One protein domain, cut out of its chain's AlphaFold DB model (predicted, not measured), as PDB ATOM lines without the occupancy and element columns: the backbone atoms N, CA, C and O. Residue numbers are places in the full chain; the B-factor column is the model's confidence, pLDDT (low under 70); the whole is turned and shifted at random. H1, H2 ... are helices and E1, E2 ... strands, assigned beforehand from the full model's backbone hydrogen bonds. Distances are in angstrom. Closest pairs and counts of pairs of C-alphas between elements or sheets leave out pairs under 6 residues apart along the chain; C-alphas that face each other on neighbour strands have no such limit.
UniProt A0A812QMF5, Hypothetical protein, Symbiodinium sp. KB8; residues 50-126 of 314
ATOM      1  N   ILE A  50     -47.554 -16.197 -47.435       77.62
ATOM      2  CA  ILE A  50     -46.238 -15.543 -47.349       77.62
ATOM      3  C   ILE A  50     -45.158 -16.532 -47.795       77.62
ATOM      4  O   ILE A  50     -45.186 -17.698 -47.405       77.62
ATOM      5  N   TRP A  51     -44.194 -16.066 -48.589       81.62
ATOM      6  CA  TRP A  51     -42.973 -16.802 -48.936       81.62
ATOM      7  C   TRP A  51     -41.719 -16.071 -48.447       81.62
ATOM      8  O   TRP A  51     -41.760 -14.875 -48.159       81.62
ATOM      9  N   PHE A  52     -40.613 -16.810 -48.327       80.56
ATOM     10  CA  PHE A  52     -39.359 -16.364 -47.711       80.56
ATOM     11  C   PHE A  52     -38.190 -17.189 -48.310       80.56
ATOM     12  O   PHE A  52     -38.219 -18.414 -48.196       80.56
ATOM     13  N   ALA A  53     -37.193 -16.570 -48.968       77.12
ATOM     14  CA  ALA A  53     -36.077 -17.263 -49.656       77.12
ATOM     15  C   ALA A  53     -34.682 -16.655 -49.356       77.12
ATOM     16  O   ALA A  53     -34.555 -15.431 -49.333       77.12
ATOM     17  N   LEU A  54     -33.636 -17.489 -49.138       81.44
ATOM     18  CA  LEU A  54     -32.232 -17.023 -49.200       81.44
ATOM     19  C   LEU A  54     -31.889 -16.972 -50.666       81.44
ATOM     20  O   LEU A  54     -32.058 -17.972 -51.370       81.44
ATOM     21  N   GLU A  55     -31.265 -15.886 -51.082       82.25
ATOM     22  CA  GLU A  55     -30.505 -15.866 -52.320       82.25
ATOM     23  C   GLU A  55     -29.155 -16.558 -52.102       82.25
ATOM     24  O   GLU A  55     -28.089 -15.952 -52.171       82.25
ATOM     25  N   HIS A  56     -29.214 -17.855 -51.787       81.06
ATOM     26  CA  HIS A  56     -28.048 -18.711 -51.663       81.06
ATOM     27  C   HIS A  56     -28.381 -20.165 -52.051       81.06
ATOM     28  O   HIS A  56     -29.200 -20.793 -51.376       81.06
ATOM     29  N   PRO A  57     -27.737 -20.756 -53.080       80.50
ATOM     30  CA  PRO A  57     -28.169 -22.044 -53.641       80.50
ATOM     31  C   PRO A  57     -28.040 -23.252 -52.702       80.50
ATOM     32  O   PRO A  57     -28.711 -24.261 -52.891       80.50
ATOM     33  N   ARG A  58     -27.155 -23.180 -51.697       81.62
ATOM     34  CA  ARG A  58     -26.957 -24.259 -50.707       81.62
ATOM     35  C   ARG A  58     -27.895 -24.190 -49.498       81.62
ATOM     36  O   ARG A  58     -27.789 -25.028 -48.606       81.62
ATOM     37  N   ALA A  59     -28.731 -23.164 -49.402       78.94
ATOM     38  CA  ALA A  59     -29.449 -22.870 -48.174       78.94
ATOM     39  C   ALA A  59     -30.787 -23.621 -48.092       78.94
ATOM     40  O   ALA A  59     -31.525 -23.726 -49.071       78.94
ATOM     41  N   ARG A  60     -31.078 -24.187 -46.917       76.38
ATOM     42  CA  ARG A  60     -32.210 -25.098 -46.691       76.38
ATOM     43  C   ARG A  60     -33.305 -24.373 -45.898       76.38
ATOM     44  O   ARG A  60     -33.077 -24.066 -44.731       76.38
ATOM     45  N   CYS A  61     -34.488 -24.139 -46.479       71.50
ATOM     46  CA  CYS A  61     -35.692 -23.708 -45.740       71.50
ATOM     47  C   CYS A  61     -36.585 -24.887 -45.341       71.50
ATOM     48  O   CYS A  61     -36.691 -25.878 -46.060       71.50
ATOM     49  N   LYS A  62     -37.330 -24.720 -44.243       71.94
ATOM     50  CA  LYS A  62     -38.500 -25.531 -43.882       71.94
ATOM     51  C   LYS A  62     -39.492 -24.729 -43.037       71.94
ATOM     52  O   LYS A  62     -39.103 -23.858 -42.263       71.94
ATOM     53  N   VAL A  63     -40.776 -25.065 -43.130       69.12
ATOM     54  CA  VAL A  63     -41.807 -24.569 -42.204       69.12
ATOM     55  C   VAL A  63     -42.084 -25.661 -41.176       69.12
ATOM     56  O   VAL A  63     -42.538 -26.743 -41.537       69.12
ATOM     57  N   ARG A  64     -41.812 -25.390 -39.897       59.34
ATOM     58  CA  ARG A  64     -42.171 -26.294 -38.797       59.34
ATOM     59  C   ARG A  64     -43.594 -26.018 -38.321       59.34
ATOM     60  O   ARG A  64     -43.975 -24.861 -38.116       59.34
ATOM     61  N   SER A  65     -44.357 -27.084 -38.097       51.97
ATOM     62  CA  SER A  65     -45.624 -27.012 -37.371       51.97
ATOM     63  C   SER A  65     -45.363 -26.870 -35.867       51.97
ATOM     64  O   SER A  65     -44.350 -27.334 -35.342       51.97
ATOM     65  N   HIS A  66     -46.284 -26.222 -35.150       50.00
ATOM     66  CA  HIS A  66     -46.101 -25.928 -33.724       50.00
ATOM     67  C   HIS A  66     -46.130 -27.185 -32.824       50.00
ATOM     68  O   HIS A  66     -45.740 -27.112 -31.663       50.00
ATOM     69  N   ALA A  67     -46.534 -28.344 -33.361       46.22
ATOM     70  CA  ALA A  67     -46.579 -29.625 -32.651       46.22
ATOM     71  C   ALA A  67     -45.189 -30.196 -32.293       46.22
ATOM     72  O   ALA A  67     -45.095 -31.060 -31.426       46.22
ATOM     73  N   GLU A  68     -44.108 -29.719 -32.924       43.78
ATOM     74  CA  GLU A  68     -42.729 -30.066 -32.535       43.78
ATOM     75  C   GLU A  68     -42.186 -29.203 -31.376       43.78
ATOM     76  O   GLU A  68     -41.130 -29.508 -30.817       43.78
ATOM     77  N   ALA A  69     -42.872 -28.115 -31.007       44.59
ATOM     78  CA  ALA A  69     -42.482 -27.282 -29.876       44.59
ATOM     79  C   ALA A  69     -43.012 -27.894 -28.569       44.59
ATOM     80  O   ALA A  69     -44.209 -28.114 -28.420       44.59
ATOM     81  N   ARG A  70     -42.125 -28.128 -27.595       42.72
ATOM     82  CA  ARG A  70     -42.439 -28.758 -26.291       42.72
ATOM     83  C   ARG A  70     -43.292 -27.900 -25.333       42.72
ATOM     84  O   ARG A  70     -43.414 -28.250 -24.164       42.72
ATOM     85  N   GLU A  71     -43.858 -26.795 -25.806       45.62
ATOM     86  CA  GLU A  71     -44.619 -25.829 -25.007       45.62
ATOM     87  C   GLU A  71     -46.132 -26.028 -25.225       45.62
ATOM     88  O   GLU A  71     -46.599 -25.899 -26.362       45.62
ATOM     89  N   PRO A  72     -46.923 -26.333 -24.178       39.84
ATOM     90  CA  PRO A  72     -48.366 -26.496 -24.299       39.84
ATOM     91  C   PRO A  72     -49.051 -25.127 -24.424       39.84
ATOM     92  O   PRO A  72     -49.216 -24.407 -23.440       39.84
ATOM     93  N   VAL A  73     -49.480 -24.767 -25.635       49.62
ATOM     94  CA  VAL A  73     -50.194 -23.505 -25.897       49.62
ATOM     95  C   VAL A  73     -51.703 -23.737 -25.992       49.62
ATOM     96  O   VAL A  73     -52.167 -24.697 -26.604       49.62
ATOM     97  N   SER A  74     -52.462 -22.830 -25.370       45.94
ATOM     98  CA  SER A  74     -53.929 -22.831 -25.298       45.94
ATOM     99  C   SER A  74     -54.611 -22.998 -26.662       45.94
ATOM    100  O   SER A  74     -54.246 -22.338 -27.637       45.94
ATOM    101  N   SER A  75     -55.665 -23.819 -26.705       47.44
ATOM    102  CA  SER A  75     -56.422 -24.222 -27.902       47.44
ATOM    103  C   SER A  75     -57.302 -23.121 -28.523       47.44
ATOM    104  O   SER A  75     -58.278 -23.421 -29.204       47.44
ATOM    105  N   THR A  76     -57.004 -21.850 -28.247       44.53
ATOM    106  CA  THR A  76     -57.789 -20.675 -28.667       44.53
ATOM    107  C   THR A  76     -56.922 -19.484 -29.107       44.53
ATOM    108  O   THR A  76     -57.443 -18.385 -29.287       44.53
ATOM    109  N   GLY A  77     -55.598 -19.655 -29.218       40.22
ATOM    110  CA  GLY A  77     -54.667 -18.612 -29.673       40.22
ATOM    111  C   GLY A  77     -54.354 -18.679 -31.177       40.22
ATOM    112  O   GLY A  77     -54.582 -19.716 -31.798       40.22
ATOM    113  N   PRO A  78     -53.799 -17.604 -31.777       47.19
ATOM    114  CA  PRO A  78     -53.348 -17.622 -33.170       47.19
ATOM    115  C   PRO A  78     -52.280 -18.703 -33.400       47.19
ATOM    116  O   PRO A  78     -51.327 -18.831 -32.626       47.19
ATOM    117  N   VAL A  79     -52.431 -19.473 -34.481       51.28
ATOM    118  CA  VAL A  79     -51.532 -20.586 -34.820       51.28
ATOM    119  C   VAL A  79     -50.255 -20.052 -35.465       51.28
ATOM    120  O   VAL A  79     -50.155 -19.893 -36.680       51.28
ATOM    121  N   TRP A  80     -49.237 -19.802 -34.644       54.38
ATOM    122  CA  TRP A  80     -47.909 -19.452 -35.140       54.38
ATOM    123  C   TRP A  80     -47.290 -20.616 -35.926       54.38
ATOM    124  O   TRP A  80     -47.342 -21.775 -35.509       54.38
ATOM    125  N   ARG A  81     -46.645 -20.309 -37.054       62.50
ATOM    126  CA  ARG A  81     -45.809 -21.260 -37.801       62.50
ATOM    127  C   ARG A  81     -44.396 -20.708 -37.897       62.50
ATOM    128  O   ARG A  81     -44.204 -19.554 -38.272       62.50
ATOM    129  N   ARG A  82     -43.401 -21.529 -37.561       68.25
ATOM    130  CA  ARG A  82     -41.992 -21.127 -37.619       68.25
ATOM    131  C   ARG A  82     -41.401 -21.549 -38.957       68.25
ATOM    132  O   ARG A  82     -41.134 -22.731 -39.162       68.25
ATOM    133  N   ALA A  83     -41.144 -20.585 -39.834       70.50
ATOM    134  CA  ALA A  83     -40.160 -20.778 -40.890       70.50
ATOM    135  C   ALA A  83     -38.761 -20.817 -40.251       70.50
ATOM    136  O   ALA A  83     -38.406 -19.962 -39.441       70.50
ATOM    137  N   GLU A  84     -37.981 -21.840 -40.575       71.69
ATOM    138  CA  GLU A  84     -36.583 -21.973 -40.189       71.69
ATOM    139  C   GLU A  84     -35.788 -22.248 -41.449       71.69
ATOM    140  O   GLU A  84     -36.117 -23.158 -42.210       71.69
ATOM    141  N   CYS A  85     -34.741 -21.464 -41.656       70.75
ATOM    142  CA  CYS A  85     -33.912 -21.613 -42.825       70.75
ATOM    143  C   CYS A  85     -32.443 -21.421 -42.440       70.75
ATOM    144  O   CYS A  85     -32.129 -20.620 -41.555       70.75
ATOM    145  N   THR A  86     -31.574 -22.231 -43.037       77.69
ATOM    146  CA  THR A  86     -30.207 -22.459 -42.562       77.69
ATOM    147  C   THR A  86     -29.209 -22.480 -43.712       77.69
ATOM    148  O   THR A  86     -29.421 -23.180 -44.707       77.69
ATOM    149  N   LEU A  87     -28.079 -21.796 -43.523       79.00
ATOM    150  CA  LEU A  87     -26.902 -21.890 -44.377       79.00
ATOM    151  C   LEU A  87     -25.666 -22.174 -43.523       79.00
ATOM    152  O   LEU A  87     -25.274 -21.350 -42.701       79.00
ATOM    153  N   GLU A  88     -25.017 -23.309 -43.767       82.00
ATOM    154  CA  GLU A  88     -23.657 -23.532 -43.284       82.00
ATOM    155  C   GLU A  88     -22.668 -22.787 -44.177       82.00
ATOM    156  O   GLU A  88     -22.659 -22.977 -45.398       82.00
ATOM    157  N   LEU A  89     -21.839 -21.935 -43.579       80.38
ATOM    158  CA  LEU A  89     -20.781 -21.221 -44.289       80.38
ATOM    159  C   LEU A  89     -19.583 -22.136 -44.567       80.38
ATOM    160  O   LEU A  89     -19.341 -23.091 -43.834       80.38
ATOM    161  N   SER A  90     -18.838 -21.829 -45.630       82.19
ATOM    162  CA  SER A  90     -17.540 -22.457 -45.901       82.19
ATOM    163  C   SER A  90     -16.551 -22.171 -44.771       82.19
ATOM    164  O   SER A  90     -16.513 -21.064 -44.230       82.19
ATOM    165  N   GLU A  91     -15.719 -23.162 -44.456       81.12
ATOM    166  CA  GLU A  91     -14.587 -23.010 -43.531       81.12
ATOM    167  C   GLU A  91     -13.366 -22.380 -44.228       81.12
ATOM    168  O   GLU A  91     -12.417 -21.951 -43.572       81.12
ATOM    169  N   LYS A  92     -13.410 -22.277 -45.565       80.75
ATOM    170  CA  LYS A  92     -12.395 -21.670 -46.438       80.75
ATOM    171  C   LYS A  92     -13.035 -20.609 -47.350       80.75
ATOM    172  O   LYS A  92     -13.123 -20.811 -48.563       80.75
ATOM    173  N   PRO A  93     -13.557 -19.497 -46.801       74.69
ATOM    174  CA  PRO A  93     -14.195 -18.461 -47.606       74.69
ATOM    175  C   PRO A  93     -13.165 -17.747 -48.496       74.69
ATOM    176  O   PRO A  93     -12.251 -17.087 -48.005       74.69
ATOM    177  N   THR A  94     -13.335 -17.821 -49.816       71.31
ATOM    178  CA  THR A  94     -12.471 -17.162 -50.813       71.31
ATOM    179  C   THR A  94     -12.926 -15.729 -51.124       71.31
ATOM    180  O   THR A  94     -13.002 -15.303 -52.275       71.31
ATOM    181  N   GLY A  95     -13.218 -14.951 -50.080       69.12
ATOM    182  CA  GLY A  95     -13.646 -13.560 -50.207       69.12
ATOM    183  C   GLY A  95     -14.677 -13.150 -49.162       69.12
ATOM    184  O   GLY A  95     -14.769 -13.729 -48.079       69.12
ATOM    185  N   ARG A  96     -15.460 -12.114 -49.482       68.25
ATOM    186  CA  ARG A  96     -16.529 -11.625 -48.610       68.25
ATOM    187  C   ARG A  96     -17.810 -12.414 -48.863       68.25
ATOM    188  O   ARG A  96     -18.459 -12.220 -49.882       68.25
ATOM    189  N   VAL A  97     -18.234 -13.196 -47.876       69.56
ATOM    190  CA  VAL A  97     -19.579 -13.777 -47.878       69.56
ATOM    191  C   VAL A  97     -20.608 -12.669 -47.624       69.56
ATOM    192  O   VAL A  97     -20.611 -12.033 -46.566       69.56
ATOM    193  N   GLN A  98     -21.488 -12.438 -48.594       73.81
ATOM    194  CA  GLN A  98     -22.698 -11.631 -48.452       73.81
ATOM    195  C   GLN A  98     -23.895 -12.491 -48.845       73.81
ATOM    196  O   GLN A  98     -23.841 -13.212 -49.837       73.81
ATOM    197  N   VAL A  99     -24.970 -12.416 -48.061       75.19
ATOM    198  CA  VAL A  99     -26.144 -13.266 -48.253       75.19
ATOM    199  C   VAL A  99     -27.413 -12.434 -48.103       75.19
ATOM    200  O   VAL A  99     -27.577 -11.727 -47.107       75.19
ATOM    201  N   SER A 100     -28.288 -12.514 -49.102       82.06
ATOM    202  CA  SER A 100     -29.480 -11.672 -49.238       82.06
ATOM    203  C   SER A 100     -30.765 -12.481 -49.070       82.06
ATOM    204  O   SER A 100     -30.778 -13.698 -49.270       82.06
ATOM    205  N   ALA A 101     -31.827 -11.806 -48.639       82.50
ATOM    206  CA  ALA A 101     -33.125 -12.402 -48.381       82.50
ATOM    207  C   ALA A 101     -34.218 -11.665 -49.118       82.50
ATOM    208  O   ALA A 101     -34.231 -10.435 -49.190       82.50
ATOM    209  N   SER A 102     -35.230 -12.438 -49.464       84.75
ATOM    210  CA  SER A 102     -36.493 -11.925 -49.935       84.75
ATOM    211  C   SER A 102     -37.651 -12.575 -49.198       84.75
ATOM    212  O   SER A 102     -37.594 -13.717 -48.737       84.75
ATOM    213  N   MET A 103     -38.715 -11.794 -49.055       85.56
ATOM    214  CA  MET A 103     -40.023 -12.254 -48.627       85.56
ATOM    215  C   MET A 103     -41.075 -11.589 -49.500       85.56
ATOM    216  O   MET A 103     -40.863 -10.483 -50.004       85.56
ATOM    217  N   GLY A 104     -42.226 -12.227 -49.643       82.12
ATOM    218  CA  GLY A 104     -43.347 -11.633 -50.353       82.12
ATOM    219  C   GLY A 104     -44.670 -12.248 -49.940       82.12
ATOM    220  O   GLY A 104     -44.725 -13.359 -49.415       82.12
ATOM    221  N   VAL A 105     -45.738 -11.499 -50.185       80.50
ATOM    222  CA  VAL A 105     -47.119 -11.899 -49.906       80.50
ATOM    223  C   VAL A 105     -47.793 -12.268 -51.225       80.50
ATOM    224  O   VAL A 105     -47.528 -11.635 -52.249       80.50
ATOM    225  N   PHE A 106     -48.652 -13.282 -51.213       76.00
ATOM    226  CA  PHE A 106     -49.492 -13.658 -52.347       76.00
ATOM    227  C   PHE A 106     -50.957 -13.776 -51.932       76.00
ATOM    228  O   PHE A 106     -51.276 -14.214 -50.830       76.00
ATOM    229  N   GLU A 107     -51.841 -13.361 -52.835       75.44
ATOM    230  CA  GLU A 107     -53.290 -13.518 -52.701       75.44
ATOM    231  C   GLU A 107     -53.683 -15.001 -52.650       75.44
ATOM    232  O   GLU A 107     -52.883 -15.858 -53.019       75.44
ATOM    233  N   ASP A 108     -54.899 -15.273 -52.167       65.94
ATOM    234  CA  ASP A 108     -55.592 -16.575 -52.117       65.94
ATOM    235  C   ASP A 108     -54.850 -17.779 -51.501       65.94
ATOM    236  O   ASP A 108     -55.420 -18.861 -51.423       65.94
ATOM    237  N   GLY A 109     -53.611 -17.628 -51.032       61.88
ATOM    238  CA  GLY A 109     -52.853 -18.689 -50.369       61.88
ATOM    239  C   GLY A 109     -52.464 -19.866 -51.274       61.88
ATOM    240  O   GLY A 109     -51.796 -20.787 -50.801       61.88
ATOM    241  N   GLN A 110     -52.804 -19.853 -52.570       66.06
ATOM    242  CA  GLN A 110     -52.583 -20.999 -53.451       66.06
ATOM    243  C   GLN A 110     -51.217 -20.978 -54.152       66.06
ATOM    244  O   GLN A 110     -50.635 -19.943 -54.493       66.06
ATOM    245  N   TYR A 111     -50.723 -22.180 -54.459       71.19
ATOM    246  CA  TYR A 111     -49.452 -22.394 -55.153       71.19
ATOM    247  C   TYR A 111     -49.317 -21.674 -56.522       71.19
ATOM    248  O   TYR A 111     -48.216 -21.202 -56.831       71.19
ATOM    249  N   PRO A 112     -50.371 -21.510 -57.354       78.75
ATOM    250  CA  PRO A 112     -50.273 -20.737 -58.594       78.75
ATOM    251  C   PRO A 112     -49.933 -19.256 -58.373       78.75
ATOM    252  O   PRO A 112     -49.105 -18.716 -59.115       78.75
ATOM    253  N   GLN A 113     -50.496 -18.604 -57.346       77.00
ATOM    254  CA  GLN A 113     -50.150 -17.213 -57.023       77.00
ATOM    255  C   GLN A 113     -48.746 -17.105 -56.436       77.00
ATOM    256  O   GLN A 113     -48.013 -16.190 -56.814       77.00
ATOM    257  N   LEU A 114     -48.331 -18.064 -55.599       79.44
ATOM    258  CA  LEU A 114     -46.945 -18.166 -55.133       79.44
ATOM    259  C   LEU A 114     -45.971 -18.204 -56.318       79.44
ATOM    260  O   LEU A 114     -45.069 -17.372 -56.409       79.44
ATOM    261  N   ARG A 115     -46.189 -19.114 -57.278       83.56
ATOM    262  CA  ARG A 115     -45.370 -19.198 -58.497       83.56
ATOM    263  C   ARG A 115     -45.367 -17.869 -59.257       83.56
ATOM    264  O   ARG A 115     -44.309 -17.422 -59.686       83.56
ATOM    265  N   ARG A 116     -46.525 -17.215 -59.402       85.00
ATOM    266  CA  ARG A 116     -46.658 -15.936 -60.118       85.00
ATOM    267  C   ARG A 116     -45.913 -14.789 -59.431       85.00
ATOM    268  O   ARG A 116     -45.214 -14.039 -60.116       85.00
ATOM    269  N   ILE A 117     -46.057 -14.624 -58.113       82.56
ATOM    270  CA  ILE A 117     -45.380 -13.548 -57.378       82.56
ATOM    271  C   ILE A 117     -43.875 -13.809 -57.290       82.56
ATOM    272  O   ILE A 117     -43.092 -12.873 -57.426       82.56
ATOM    273  N   PHE A 118     -43.459 -15.070 -57.155       86.62
ATOM    274  CA  PHE A 118     -42.047 -15.431 -57.126       86.62
ATOM    275  C   PHE A 118     -41.387 -15.241 -58.499       86.62
ATOM    276  O   PHE A 118     -40.295 -14.691 -58.573       86.62
ATOM    277  N   SER A 119     -42.067 -15.563 -59.609       86.94
ATOM    278  CA  SER A 119     -41.578 -15.193 -60.946       86.94
ATOM    279  C   SER A 119     -41.424 -13.677 -61.106       86.94
ATOM    280  O   SER A 119     -40.395 -13.237 -61.602       86.94
ATOM    281  N   ARG A 120     -42.383 -12.865 -60.630       87.69
ATOM    282  CA  ARG A 120     -42.240 -11.394 -60.620       87.69
ATOM    283  C   ARG A 120     -41.041 -10.932 -59.792       87.69
ATOM    284  O   ARG A 120     -40.349 -10.017 -60.214       87.69
ATOM    285  N   TYR A 121     -40.795 -11.561 -58.645       88.31
ATOM    286  CA  TYR A 121     -39.612 -11.290 -57.835       88.31
ATOM    287  C   TYR A 121     -38.315 -11.597 -58.598       88.31
ATOM    288  O   TYR A 121     -37.426 -10.752 -58.641       88.31
ATOM    289  N   LEU A 122     -38.232 -12.749 -59.272       88.19
ATOM    290  CA  LEU A 122     -37.077 -13.096 -60.105       88.19
ATOM    291  C   LEU A 122     -36.838 -12.074 -61.231       88.19
ATOM    292  O   LEU A 122     -35.681 -11.780 -61.516       88.19
ATOM    293  N   GLU A 123     -37.887 -11.482 -61.817       88.12
ATOM    294  CA  GLU A 123     -37.731 -10.379 -62.784       88.12
ATOM    295  C   GLU A 123     -37.145  -9.091 -62.181       88.12
ATOM    296  O   GLU A 123     -36.531  -8.319 -62.910       88.12
ATOM    297  N   LEU A 124     -37.272  -8.864 -60.868       86.44
ATOM    298  CA  LEU A 124     -36.703  -7.691 -60.191       86.44
ATOM    299  C   LEU A 124     -35.229  -7.862 -59.796       86.44
ATOM    300  O   LEU A 124     -34.518  -6.865 -59.706       86.44
ATOM    301  N   VAL A 125     -34.777  -9.092 -59.516       85.81
ATOM    302  CA  VAL A 125     -33.439  -9.346 -58.929       85.81
ATOM    303  C   VAL A 125     -32.462 -10.089 -59.836       85.81
ATOM    304  O   VAL A 125     -31.288 -10.240 -59.498       85.81
ATOM    305  N   ARG A 126     -32.914 -10.574 -60.994       85.56
ATOM    306  CA  ARG A 126     -32.038 -11.206 -61.987       85.56
ATOM    307  C   ARG A 126     -30.999 -10.222 -62.534       85.56
ATOM    308  O   ARG A 126     -31.329  -9.115 -62.936       85.56
TER     309      ARG A 126
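AT A GLANCE: This is residues 50 to 126 of the 314 residues of the protein "Hypothetical protein" of Symbiodinium sp. KB8 (UniProt A0A812QMF5). A strand pair, E1 with E4, lies between helix H1 on one side and the hairpin of E2 and E3 on the other, while residues 70 to 78 and 90 to 96 stick out at opposite ends. The 77 printed residues run E1, E2, E3, E4, H1, in two antiparallel two-stranded sheets; the class is mixed, with 36 residues in named elements, under half. It is loose, radius of gyration of the C-alphas 16.4 A, and only just flat, spanning 50 by 34 by 13 A.

IN THESE COORDINATES: E1, residues 50 to 54, begins at C-alpha 50 (-46.238, -15.543, -47.349). E2 is 60 to 64, E3 82 to 86, E4 101 to 106, 16.9 A. H1, 111 to 125, 21.0 A, ends at C-alpha 125 (-33.439, -9.346, -58.929).

HOW THE PARTS SIT: E1 and E4 pair through N 51 and O 104, 2.9 A; E2 and E3 through N 62 and O 84, 2.8 A. E1 and E3 are near each other. The closest C-alphas of E4 and H1, Phe 106 and Leu 114, are 5.9 A apart. In H1 every O i to N i+4 pair is within hydrogen-bond range. H1 is apart from E2 and E3.

THE WHOLE: The printed part has no cut. Links E2 to E3 and E3 to E4 are long. Confidence is under 70 at residues 63 to 82, 95 to 97 and 108 to 110.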